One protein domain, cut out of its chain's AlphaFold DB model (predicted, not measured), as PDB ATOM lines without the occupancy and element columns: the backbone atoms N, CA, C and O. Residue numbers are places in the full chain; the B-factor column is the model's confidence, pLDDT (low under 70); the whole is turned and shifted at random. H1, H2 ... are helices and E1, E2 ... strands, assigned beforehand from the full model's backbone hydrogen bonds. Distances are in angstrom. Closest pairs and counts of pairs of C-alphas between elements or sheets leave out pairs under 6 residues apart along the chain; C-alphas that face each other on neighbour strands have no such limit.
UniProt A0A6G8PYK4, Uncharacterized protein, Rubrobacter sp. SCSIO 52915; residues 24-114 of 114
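AT A GLANCE: This is residues 24 to 114 of the 114 residues of an uncharacterized protein of Rubrobacter sp. SCSIO 52915 (UniProt A0A6G8PYK4). A strongly twisted sheet of four strands has one long helix, H1, slantwise over one face, and its other face is bare. Residues 87 to 95 of H1 pack over E2 and E3, while its first residues reach past the sheet to the long link of residues 59 to 75. You have 91 printed residues with one named helix and four named strands, in the order E1 E2 E3 H1 E4 along the chain; the class is mixed, helices and strands, and the mixed sheet runs E1, E2, E3, E4. The whole is loose, with a radius of gyration of the C-alphas of 15.4 A and spans of 44 by 30 by 18 A.

HOW THE PARTS SIT: Start with E1, residues 24 to 31, E2, residues 38 to 45, and E3, residues 52 to 58: a meander, each strand the antiparallel neighbour of the one before, in two hairpins. Look for N 26 and O 42 at 2.8 A between E1 and E2, and N 41 and O 55 at 2.9 A between E2 and E3. E4, residues 111 to 113, is the parallel neighbour of E3, with N 112 and O 52 at 2.8 A. H1, residues 76 to 97, is on the sheet at a height of 10.5 A, making two layers, a helix layer on one face of a sheet. On the local plane it stands at 44 degrees to E2. The closest C-alphas of E3 and H1 are those of Trp 55 and Leu 91, 7.5 A apart. E3, H1 and E4 form a strand-helix-strand unit, two parallel strands with a helix between, whose crossover is left-handed. Every O i to N i+4 pair in H1 is within hydrogen-bond range.

IN THESE COORDINATES: Find C-alpha 24 at (33.162, -2.041, 16.223), where E1 begins its 20.2 A; E2 measures 22.0 A and E3 20.4 A. H1 runs 31.5 A from C-alpha 76 at (5.209, -1.855, 14.591). E4 ends at C-alpha 113, (31.683, -12.852, 27.170).

THE WHOLE: The C-alphas farthest apart, those of Leu 70 and Glu 109, are 46.6 A apart. The printed part has no cut; the links E3 to H1 and H1 to E4 are long. The model's pLDDT is under 70 at residues 62 to 79 and 98 to 101.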
ATOM      1  N   MET A  24      34.011  -1.927  17.412       83.44
ATOM      2  CA  MET A  24      33.162  -2.041  16.223       83.44
ATOM      3  C   MET A  24      32.210  -3.221  16.387       83.44
ATOM      4  O   MET A  24      32.646  -4.308  16.757       83.44
ATOM      5  N   VAL A  25      30.924  -3.023  16.094       85.50
ATOM      6  CA  VAL A  25      29.956  -4.128  16.048       85.50
ATOM      7  C   VAL A  25      30.251  -4.975  14.816       85.50
ATOM      8  O   VAL A  25      30.271  -4.471  13.698       85.50
ATOM      9  N   GLU A  26      30.504  -6.260  15.026       86.81
ATOM     10  CA  GLU A  26      30.852  -7.204  13.966       86.81
ATOM     11  C   GLU A  26      29.654  -8.038  13.525       86.81
ATOM     12  O   GLU A  26      29.473  -8.291  12.333       86.81
ATOM     13  N   SER A  27      28.803  -8.440  14.467       88.50
ATOM     14  CA  SER A  27      27.550  -9.109  14.144       88.50
ATOM     15  C   SER A  27      26.474  -8.817  15.176       88.50
ATOM     16  O   SER A  27      26.753  -8.514  16.338       88.50
ATOM     17  N   VAL A  28      25.228  -8.909  14.717       89.12
ATOM     18  CA  VAL A  28      24.057  -8.989  15.583       89.12
ATOM     19  C   VAL A  28      23.192 -10.138  15.106       89.12
ATOM     20  O   VAL A  28      22.798 -10.186  13.934       89.12
ATOM     21  N   GLU A  29      22.920 -11.067  16.007       90.19
ATOM     22  CA  GLU A  29      22.243 -12.324  15.727       90.19
ATOM     23  C   GLU A  29      21.127 -12.557  16.744       90.19
ATOM     24  O   GLU A  29      21.171 -12.055  17.863       90.19
ATOM     25  N   LEU A  30      20.103 -13.297  16.327       89.31
ATOM     26  CA  LEU A  30      19.065 -13.795  17.221       89.31
ATOM     27  C   LEU A  30      19.374 -15.264  17.498       89.31
ATOM     28  O   LEU A  30      19.283 -16.087  16.584       89.31
ATOM     29  N   ASP A  31      19.748 -15.576  18.733       90.75
ATOM     30  CA  ASP A  31      19.914 -16.940  19.210       90.75
ATOM     31  C   ASP A  31      18.551 -17.495  19.641       90.75
ATOM     32  O   ASP A  31      17.883 -16.951  20.519       90.75
ATOM     33  N   VAL A  32      18.131 -18.571  18.977       92.19
ATOM     34  CA  VAL A  32      16.871 -19.293  19.224       92.19
ATOM     35  C   VAL A  32      17.120 -20.731  19.687       92.19
ATOM     36  O   VAL A  32      16.253 -21.592  19.556       92.19
ATOM     37  N   SER A  33      18.340 -21.031  20.139       89.44
ATOM     38  CA  SER A  33      18.714 -22.377  20.576       89.44
ATOM     39  C   SER A  33      18.156 -22.747  21.957       89.44
ATOM     40  O   SER A  33      18.027 -23.938  22.248       89.44
ATOM     41  N   GLY A  34      17.811 -21.753  22.784       86.69
ATOM     42  CA  GLY A  34      17.219 -21.916  24.115       86.69
ATOM     43  C   GLY A  34      15.710 -21.649  24.171       86.69
ATOM     44  O   GLY A  34      15.106 -21.204  23.199       86.69
ATOM     45  N   GLU A  35      15.104 -21.919  25.335       84.25
ATOM     46  CA  GLU A  35      13.705 -21.543  25.623       84.25
ATOM     47  C   GLU A  35      13.527 -20.019  25.691       84.25
ATOM     48  O   GLU A  35      12.497 -19.491  25.278       84.25
ATOM     49  N   GLU A  36      14.554 -19.320  26.175       86.69
ATOM     50  CA  GLU A  36      14.662 -17.868  26.126       86.69
ATOM     51  C   GLU A  36      15.518 -17.491  24.916       86.69
ATOM     52  O   GLU A  36      16.675 -17.896  24.802       86.69
ATOM     53  N   HIS A  37      14.930 -16.747  23.979       90.31
ATOM     54  CA  HIS A  37      15.662 -16.236  22.827       90.31
ATOM     55  C   HIS A  37      16.532 -15.046  23.249       90.31
ATOM     56  O   HIS A  37      16.091 -14.199  24.028       90.31
ATOM     57  N   GLU A  38      17.733 -14.930  22.684       91.94
ATOM     58  CA  GLU A  38      18.682 -13.861  23.012       91.94
ATOM     59  C   GLU A  38      19.082 -13.078  21.758       91.94
ATOM     60  O   GLU A  38      19.313 -13.645  20.690       91.94
ATOM     61  N   VAL A  39      19.215 -11.758  21.877       90.31
ATOM     62  CA  VAL A  39      19.971 -10.960  20.911       90.31
ATOM     63  C   VAL A  39      21.439 -11.030  21.309       90.31
ATOM     64  O   VAL A  39      21.819 -10.593  22.393       90.31
ATOM     65  N   VAL A  40      22.261 -11.566  20.413       92.62
ATOM     66  CA  VAL A  40      23.707 -11.695  20.580       92.62
ATOM     67  C   VAL A  40      24.389 -10.630  19.736       92.62
ATOM     68  O   VAL A  40      24.196 -10.574  18.523       92.62
ATOM     69  N   ILE A  41      25.202  -9.792  20.373       91.38
ATOM     70  CA  ILE A  41      25.988  -8.752  19.711       91.38
ATOM     71  C   ILE A  41      27.465  -9.093  19.871       91.38
ATOM     72  O   ILE A  41      27.959  -9.230  20.990       91.38
ATOM     73  N   LEU A  42      28.175  -9.211  18.751       91.31
ATOM     74  CA  LEU A  42      29.625  -9.359  18.750       91.31
ATOM     75  C   LEU A  42      30.283  -8.009  18.499       91.31
ATOM     76  O   LEU A  42      29.932  -7.293  17.560       91.31
ATOM     77  N   VAL A  43      31.261  -7.680  19.333       89.00
ATOM     78  CA  VAL A  43      31.980  -6.410  19.312       89.00
ATOM     79  C   VAL A  43      33.477  -6.683  19.248       89.00
ATOM     80  O   VAL A  43      34.039  -7.373  20.097       89.00
ATOM     81  N   ARG A  44      34.143  -6.130  18.238       88.75
ATOM     82  CA  ARG A  44      35.592  -6.212  18.065       88.75
ATOM     83  C   ARG A  44      36.258  -4.975  18.625       88.75
ATOM     84  O   ARG A  44      35.872  -3.864  18.274       88.75
ATOM     85  N   ASP A  45      37.295  -5.163  19.430       86.75
ATOM     86  CA  ASP A  45      38.142  -4.055  19.859       86.75
ATOM     87  C   ASP A  45      39.081  -3.641  18.710       86.75
ATOM     88  O   ASP A  45      39.872  -4.443  18.218       86.75
ATOM     89  N   LEU A  46      39.002  -2.391  18.257       84.75
ATOM     90  CA  LEU A  46      39.808  -1.851  17.160       84.75
ATOM     91  C   LEU A  46      41.274  -1.611  17.550       84.75
ATOM     92  O   LEU A  46      42.149  -1.653  16.688       84.75
ATOM     93  N   MET A  47      41.558  -1.395  18.834       84.62
ATOM     94  CA  MET A  47      42.923  -1.286  19.360       84.62
ATOM     95  C   MET A  47      43.541  -2.665  19.603       84.62
ATOM     96  O   MET A  47      44.764  -2.816  19.608       84.62
ATOM     97  N   ARG A  48      42.695  -3.681  19.791       87.25
ATOM     98  CA  ARG A  48      43.076  -5.081  19.988       87.25
ATOM     99  C   ARG A  48      42.288  -5.967  19.019       87.25
ATOM    100  O   ARG A  48      41.440  -6.737  19.461       87.25
ATOM    101  N   PRO A  49      42.583  -5.927  17.706       86.56
ATOM    102  CA  PRO A  49      41.754  -6.562  16.678       86.56
ATOM    103  C   PRO A  49      41.662  -8.085  16.797       86.56
ATOM    104  O   PRO A  49      40.774  -8.672  16.194       86.56
ATOM    105  N   GLY A  50      42.546  -8.736  17.561       89.81
ATOM    106  CA  GLY A  50      42.425 -10.157  17.897       89.81
ATOM    107  C   GLY A  50      41.372 -10.462  18.970       89.81
ATOM    108  O   GLY A  50      41.003 -11.616  19.127       89.81
ATOM    109  N   CYS A  51      40.886  -9.459  19.703       90.81
ATOM    110  CA  CYS A  51      39.880  -9.620  20.744       90.81
ATOM    111  C   CYS A  51      38.472  -9.445  20.170       90.81
ATOM    112  O   CYS A  51      38.100  -8.354  19.724       90.81
ATOM    113  N   LEU A  52      37.676 -10.508  20.253       91.94
ATOM    114  CA  LEU A  52      36.244 -10.476  19.986       91.94
ATOM    115  C   LEU A  52      35.487 -10.629  21.300       91.94
ATOM    116  O   LEU A  52      35.793 -11.523  22.091       91.94
ATOM    117  N   PHE A  53      34.509  -9.767  21.531       91.25
ATOM    118  CA  PHE A  53      33.686  -9.779  22.726       91.25
ATOM    119  C   PHE A  53      32.232 -10.036  22.364       91.25
ATOM    120  O   PHE A  53      31.781  -9.641  21.292       91.25
ATOM    121  N   GLY A  54      31.522 -10.731  23.244       92.06
ATOM    122  CA  GLY A  54      30.118 -11.064  23.057       92.06
ATOM    123  C   GLY A  54      29.277 -10.459  24.165       92.06
ATOM    124  O   GLY A  54      29.640 -10.565  25.334       92.06
ATOM    125  N   TRP A  55      28.157  -9.866  23.778       91.44
ATOM    126  CA  TRP A  55      27.144  -9.314  24.665       91.44
ATOM    127  C   TRP A  55      25.794  -9.949  24.342       91.44
ATOM    128  O   TRP A  55      25.515 -10.255  23.176       91.44
ATOM    129  N   ARG A  56      24.973 -10.180  25.364       91.62
ATOM    130  CA  ARG A  56      23.677 -10.846  25.224       91.62
ATOM    131  C   ARG A  56      22.605 -10.082  25.968       91.62
ATOM    132  O   ARG A  56      22.830  -9.598  27.068       91.62
ATOM    133  N   THR A  57      21.422 -10.041  25.378       89.44
ATOM    134  CA  THR A  57      20.220  -9.534  26.035       89.44
ATOM    135  C   THR A  57      19.024 -10.386  25.634       89.44
ATOM    136  O   THR A  57      18.997 -10.877  24.502       89.44
ATOM    137  N   PRO A  58      18.005 -10.531  26.493       90.06
ATOM    138  CA  PRO A  58      16.762 -11.188  26.113       90.06
ATOM    139  C   PRO A  58      16.143 -10.566  24.855       90.06
ATOM    140  O   PRO A  58      16.079  -9.340  24.709       90.06
ATOM    141  N   ALA A  59      15.678 -11.414  23.941       87.06
ATOM    142  CA  ALA A  59      14.941 -11.012  22.752       87.06
ATOM    143  C   ALA A  59      13.449 -10.882  23.086       87.06
ATOM    144  O   ALA A  59      12.637 -11.755  22.786       87.06
ATOM    145  N   GLU A  60      13.099  -9.779  23.737       81.88
ATOM    146  CA  GLU A  60      11.710  -9.454  24.061       81.88
ATOM    147  C   GLU A  60      10.980  -8.865  22.851       81.88
ATOM    148  O   GLU A  60      11.502  -7.989  22.150       81.88
ATOM    149  N   GLU A  61       9.737  -9.298  22.625       70.75
ATOM    150  CA  GLU A  61       8.859  -8.598  21.692       70.75
ATOM    151  C   GLU A  61       8.508  -7.204  22.241       70.75
ATOM    152  O   GLU A  61       8.337  -7.032  23.454       70.75
ATOM    153  N   PRO A  62       8.396  -6.182  21.374       63.09
ATOM    154  CA  PRO A  62       7.944  -4.872  21.806       63.09
ATOM    155  C   PRO A  62       6.525  -4.976  22.376       63.09
ATOM    156  O   PRO A  62       5.577  -5.284  21.652       63.09
ATOM    157  N   ASP A  63       6.384  -4.697  23.672       60.66
ATOM    158  CA  ASP A  63       5.079  -4.552  24.308       60.66
ATOM    159  C   ASP A  63       4.405  -3.263  23.817       60.66
ATOM    160  O   ASP A  63       4.640  -2.171  24.331       60.66
ATOM    161  N   VAL A  64       3.557  -3.413  22.800       57.88
ATOM    162  CA  VAL A  64       2.717  -2.352  22.219       57.88
ATOM    163  C   VAL A  64       1.636  -1.830  23.185       57.88
ATOM    164  O   VAL A  64       0.827  -0.983  22.806       57.88
ATOM    165  N   GLY A  65       1.569  -2.350  24.419       53.03
ATOM    166  CA  GLY A  65       0.589  -1.990  25.443       53.03
ATOM    167  C   GLY A  65       1.028  -0.919  26.448       53.03
ATOM    168  O   GLY A  65       0.189  -0.458  27.224       53.03
ATOM    169  N   PHE A  66       2.296  -0.492  26.466       48.16
ATOM    170  CA  PHE A  66       2.757   0.538  27.404       48.16
ATOM    171  C   PHE A  66       2.508   1.955  26.855       48.16
ATOM    172  O   PHE A  66       3.132   2.390  25.890       48.16
ATOM    173  N   GLU A  67       1.630   2.713  27.526       48.91
ATOM    174  CA  GLU A  67       1.180   4.088  27.209       48.91
ATOM    175  C   GLU A  67       2.293   5.150  27.022       48.91
ATOM    176  O   GLU A  67       2.004   6.303  26.701       48.91
ATOM    177  N   TYR A  68       3.571   4.793  27.167       47.12
ATOM    178  CA  TYR A  68       4.710   5.673  26.889       47.12
ATOM    179  C   TYR A  68       5.037   5.806  25.384       47.12
ATOM    180  O   TYR A  68       5.835   6.657  24.991       47.12
ATOM    181  N   GLU A  69       4.392   5.010  24.524       46.91
ATOM    182  CA  GLU A  69       4.606   4.953  23.065       46.91
ATOM    183  C   GLU A  69       3.815   5.995  22.238       46.91
ATOM    184  O   GLU A  69       3.869   6.018  21.005       46.91
ATOM    185  N   LEU A  70       3.092   6.912  22.886       46.44
ATOM    186  CA  LEU A  70       2.077   7.745  22.225       46.44
ATOM    187  C   LEU A  70       2.594   8.908  21.359       46.44
ATOM    188  O   LEU A  70       1.793   9.546  20.676       46.44
ATOM    189  N   HIS A  71       3.902   9.176  21.312       51.75
ATOM    190  CA  HIS A  71       4.424  10.286  20.502       51.75
ATOM    191  C   HIS A  71       5.253   9.884  19.273       51.75
ATOM    192  O   HIS A  71       5.391  10.714  18.376       51.75
ATOM    193  N   MET A  72       5.726   8.630  19.154       48.75
ATOM    194  CA  MET A  72       6.449   8.158  17.952       48.75
ATOM    195  C   MET A  72       6.105   6.729  17.476       48.75
ATOM    196  O   MET A  72       6.472   6.370  16.358       48.75
ATOM    197  N   ALA A  73       5.359   5.924  18.244       50.94
ATOM    198  CA  ALA A  73       5.236   4.478  18.016       50.94
ATOM    199  C   ALA A  73       3.815   3.995  17.661       50.94
ATOM    200  O   ALA A  73       3.428   2.875  17.957       50.94
ATOM    201  N   GLY A  74       3.048   4.767  16.884       54.94
ATOM    202  CA  GLY A  74       1.772   4.283  16.324       54.94
ATOM    203  C   GLY A  74       1.901   3.134  15.301       54.94
ATOM    204  O   GLY A  74       0.933   2.799  14.623       54.94
ATOM    205  N   THR A  75       3.099   2.567  15.114       64.81
ATOM    206  CA  THR A  75       3.380   1.510  14.137       64.81
ATOM    207  C   THR A  75       4.369   0.496  14.710       64.81
ATOM    208  O   THR A  75       5.290   0.864  15.433       64.81
ATOM    209  N   VAL A  76       4.254  -0.767  14.280       67.38
ATOM    210  CA  VAL A  76       5.209  -1.855  14.591       67.38
ATOM    211  C   VAL A  76       6.662  -1.442  14.321       67.38
ATOM    212  O   VAL A  76       7.576  -1.835  15.039       67.38
ATOM    213  N   LYS A  77       6.883  -0.619  13.289       69.88
ATOM    214  CA  LYS A  77       8.207  -0.092  12.958       69.88
ATOM    215  C   LYS A  77       8.741   0.847  14.049       69.88
ATOM    216  O   LYS A  77       9.897   0.706  14.425       69.88
ATOM    217  N   GLY A  78       7.917   1.761  14.559       67.25
ATOM    218  CA  GLY A  78       8.320   2.695  15.615       67.25
ATOM    219  C   GLY A  78       8.629   1.993  16.941       67.25
ATOM    220  O   GLY A  78       9.610   2.331  17.601       67.25
ATOM    221  N   ALA A  79       7.860   0.957  17.284       68.31
ATOM    222  CA  ALA A  79       8.138   0.118  18.452       68.31
ATOM    223  C   ALA A  79       9.469  -0.652  18.296       68.31
ATOM    224  O   ALA A  79      10.299  -0.677  19.205       68.31
ATOM    225  N   ALA A  80       9.733  -1.202  17.103       72.38
ATOM    226  CA  ALA A  80      11.002  -1.866  16.795       72.38
ATOM    227  C   ALA A  80      12.210  -0.910  16.849       72.38
ATOM    228  O   ALA A  80      13.255  -1.278  17.379       72.38
ATOM    229  N   GLU A  81      12.080   0.317  16.336       73.75
ATOM    230  CA  GLU A  81      13.129   1.348  16.414       73.75
ATOM    231  C   GLU A  81      13.395   1.785  17.864       73.75
ATOM    232  O   GLU A  81      14.550   1.937  18.270       73.75
ATOM    233  N   SER A  82      12.339   1.916  18.670       72.75
ATOM    234  CA  SER A  82      12.453   2.253  20.094       72.75
ATOM    235  C   SER A  82      13.182   1.151  20.868       72.75
ATOM    236  O   SER A  82      14.125   1.435  21.602       72.75
ATOM    237  N   ARG A  83      12.836  -0.122  20.643       77.12
ATOM    238  CA  ARG A  83      13.542  -1.255  21.265       77.12
ATOM    239  C   ARG A  83      14.978  -1.403  20.778       77.12
ATOM    240  O   ARG A  83      15.858  -1.644  21.596       77.12
ATOM    241  N   ALA A  84      15.242  -1.192  19.488       78.38
ATOM    242  CA  ALA A  84      16.611  -1.157  18.978       78.38
ATOM    243  C   ALA A  84      17.439  -0.063  19.673       78.38
ATOM    244  O   ALA A  84      18.602  -0.289  19.994       78.38
ATOM    245  N   THR A  85      16.825   1.088  19.965       79.38
ATOM    246  CA  THR A  85      17.462   2.168  20.733       79.38
ATOM    247  C   THR A  85      17.762   1.736  22.168       79.38
ATOM    248  O   THR A  85      18.862   1.983  22.642       79.38
ATOM    249  N   VAL A  86      16.834   1.049  22.845       80.44
ATOM    250  CA  VAL A  86      17.060   0.520  24.205       80.44
ATOM    251  C   VAL A  86      18.215  -0.480  24.226       80.44
ATOM    252  O   VAL A  86      19.136  -0.329  25.020       80.44
ATOM    253  N   VAL A  87      18.210  -1.461  23.318       83.44
ATOM    254  CA  VAL A  87      19.301  -2.443  23.192       83.44
ATOM    255  C   VAL A  87      20.636  -1.737  22.955       83.44
ATOM    256  O   VAL A  87      21.641  -2.088  23.568       83.44
ATOM    257  N   TRP A  88      20.640  -0.720  22.094       81.88
ATOM    258  CA  TRP A  88      21.835   0.063  21.809       81.88
ATOM    259  C   TRP A  88      22.349   0.829  23.032       81.88
ATOM    260  O   TRP A  88      23.546   0.794  23.299       81.88
ATOM    261  N   VAL A  89      21.463   1.501  23.772       80.62
ATOM    262  CA  VAL A  89      21.826   2.246  24.987       80.62
ATOM    263  C   VAL A  89      22.384   1.306  26.051       80.62
ATOM    264  O   VAL A  89      23.440   1.606  26.595       80.62
ATOM    265  N   ASN A  90      21.758   0.148  26.278       84.81
ATOM    266  CA  ASN A  90      22.241  -0.834  27.254       84.81
ATOM    267  C   ASN A  90      23.640  -1.350  26.891       84.81
ATOM    268  O   ASN A  90      24.530  -1.371  27.736       84.81
ATOM    269  N   LEU A  91      23.865  -1.691  25.616       84.56
ATOM    270  CA  LEU A  91      25.198  -2.051  25.137       84.56
ATOM    271  C   LEU A  91      26.202  -0.911  25.377       84.56
ATOM    272  O   LEU A  91      27.329  -1.161  25.793       84.56
ATOM    273  N   GLU A  92      25.812   0.340  25.112       81.12
ATOM    274  CA  GLU A  92      26.650   1.519  25.360       81.12
ATOM    275  C   GLU A  92      27.049   1.628  26.835       81.12
ATOM    276  O   GLU A  92      28.223   1.837  27.151       81.12
ATOM    277  N   GLU A  93      26.072   1.489  27.729       80.75
ATOM    278  CA  GLU A  93      26.251   1.574  29.173       80.75
ATOM    279  C   GLU A  93      27.156   0.457  29.691       80.75
ATOM    280  O   GLU A  93      28.101   0.749  30.423       80.75
ATOM    281  N   ASP A  94      26.952  -0.786  29.251       82.00
ATOM    282  CA  ASP A  94      27.778  -1.924  29.663       82.00
ATOM    283  C   ASP A  94      29.226  -1.775  29.184       82.00
ATOM    284  O   ASP A  94      30.173  -1.972  29.953       82.00
ATOM    285  N   LEU A  95      29.421  -1.331  27.937       78.88
ATOM    286  CA  LEU A  95      30.751  -1.024  27.409       78.88
ATOM    287  C   LEU A  95      31.450   0.086  28.209       78.88
ATOM    288  O   LEU A  95      32.675   0.065  28.346       78.88
ATOM    289  N   MET A  96      30.701   1.049  28.751       73.75
ATOM    290  CA  MET A  96      31.249   2.121  29.585       73.75
ATOM    291  C   MET A  96      31.492   1.692  31.041       73.75
ATOM    292  O   MET A  96      32.490   2.106  31.642       73.75
ATOM    293  N   ALA A  97      30.614   0.858  31.609       71.94
ATOM    294  CA  ALA A  97      30.626   0.450  33.012       71.94
ATOM    295  C   ALA A  97      31.833  -0.427  33.378       71.94
ATOM    296  O   ALA A  97      32.322  -0.355  34.509       71.94
ATOM    297  N   VAL A  98      32.395  -1.181  32.424       62.69
ATOM    298  CA  VAL A  98      33.607  -2.014  32.601       62.69
ATOM    299  C   VAL A  98      34.896  -1.155  32.628       62.69
ATOM    300  O   VAL A  98      35.951  -1.501  32.106       62.69
ATOM    301  N   GLY A  99      34.845   0.006  33.287       54.91
ATOM    302  CA  GLY A  99      36.001   0.873  33.512       54.91
ATOM    303  C   GLY A  99      36.524   1.544  32.241       54.91
ATOM    304  O   GLY A  99      37.740   1.568  32.042       54.91
ATOM    305  N   TYR A 100      35.617   2.116  31.436       56.09
ATOM    306  CA  TYR A 100      35.880   2.833  30.176       56.09
ATOM    307  C   TYR A 100      36.118   1.958  28.928       56.09
ATOM    308  O   TYR A 100      36.617   2.467  27.924       56.09
ATOM    309  N   GLY A 101      35.772   0.667  28.952       66.69
ATOM    310  CA  GLY A 101      35.820  -0.183  27.760       66.69
ATOM    311  C   GLY A 101      35.797  -1.682  28.051       66.69
ATOM    312  O   GLY A 101      35.592  -2.129  29.172       66.69
ATOM    313  N   LEU A 102      36.056  -2.475  27.015       75.31
ATOM    314  CA  LEU A 102      36.087  -3.938  27.069       75.31
ATOM    315  C   LEU A 102      37.198  -4.459  28.010       75.31
ATOM    316  O   LEU A 102      38.279  -3.855  28.052       75.31
ATOM    317  N   PRO A 103      37.009  -5.609  28.696       80.50
ATOM    318  CA  PRO A 103      37.994  -6.185  29.616       80.50
ATOM    319  C   PRO A 103      39.429  -6.151  29.075       80.50
ATOM    320  O   PRO A 103      39.677  -6.519  27.926       80.50
ATOM    321  N   LYS A 104      40.401  -5.711  29.891       79.81
ATOM    322  CA  LYS A 104      41.805  -5.509  29.458       79.81
ATOM    323  C   LYS A 104      42.492  -6.790  28.975       79.81
ATOM    324  O   LYS A 104      43.308  -6.741  28.056       79.81
ATOM    325  N   SER A 105      42.166  -7.922  29.585       84.44
ATOM    326  CA  SER A 105      42.591  -9.247  29.136       84.44
ATOM    327  C   SER A 105      41.519  -9.865  28.248       84.44
ATOM    328  O   SER A 105      40.347  -9.847  28.617       84.44
ATOM    329  N   CYS A 106      41.926 -10.446  27.123       89.88
ATOM    330  CA  CYS A 106      41.043 -11.175  26.222       89.88
ATOM    331  C   CYS A 106      41.747 -12.449  25.723       89.88
ATOM    332  O   CYS A 106      42.977 -12.489  25.631       89.88
ATOM    333  N   SER A 107      40.971 -13.469  25.370       92.31
ATOM    334  CA  SER A 107      41.405 -14.553  24.492       92.31
ATOM    335  C   SER A 107      41.315 -14.099  23.038       92.31
ATOM    336  O   SER A 107      40.298 -13.536  22.633       92.31
ATOM    337  N   THR A 108      42.356 -14.373  22.248       91.00
ATOM    338  CA  THR A 108      42.358 -14.124  20.796       91.00
ATOM    339  C   THR A 108      41.820 -15.298  19.979       91.00
ATOM    340  O   THR A 108      41.690 -15.198  18.763       91.00
ATOM    341  N   GLU A 109      41.545 -16.427  20.631       91.44
ATOM    342  CA  GLU A 109      41.086 -17.667  19.992       91.44
ATOM    343  C   GLU A 109      39.581 -17.905  20.192       91.44
ATOM    344  O   GLU A 109      39.043 -18.909  19.730       91.44
ATOM    345  N   GLY A 110      38.881 -16.998  20.884       90.75
ATOM    346  CA  GLY A 110      37.466 -17.159  21.194       90.75
ATOM    347  C   GLY A 110      36.750 -15.858  21.535       90.75
ATOM    348  O   GLY A 110      37.349 -14.785  21.601       90.75
ATOM    349  N   ILE A 111      35.442 -15.986  21.754       91.94
ATOM    350  CA  ILE A 111      34.569 -14.883  22.160       91.94
ATOM    351  C   ILE A 111      34.720 -14.663  23.667       91.94
ATOM    352  O   ILE A 111      34.577 -15.593  24.462       91.94
ATOM    353  N   ASN A 112      34.995 -13.421  24.049       91.06
ATOM    354  CA  ASN A 112      35.100 -12.980  25.433       91.06
ATOM    355  C   ASN A 112      33.738 -12.438  25.881       91.06
ATOM    356  O   ASN A 112      33.354 -11.335  25.497       91.06
ATOM    357  N   TRP A 113      32.998 -13.233  26.648       89.69
ATOM    358  CA  TRP A 113      31.683 -12.852  27.170       89.69
ATOM    359  C   TRP A 113      31.830 -11.976  28.411       89.69
ATOM    360  O   TRP A 113      32.692 -12.254  29.252       89.69
ATOM    361  N   PHE A 114      31.008 -10.935  28.509       78.50
ATOM    362  CA  PHE A 114      30.968 -10.012  29.637       78.50
ATOM    363  C   PHE A 114      29.530  -9.618  29.959       78.50
ATOM    364  O   PHE A 114      28.697  -9.650  29.023       78.50
TER     365      PHE A 114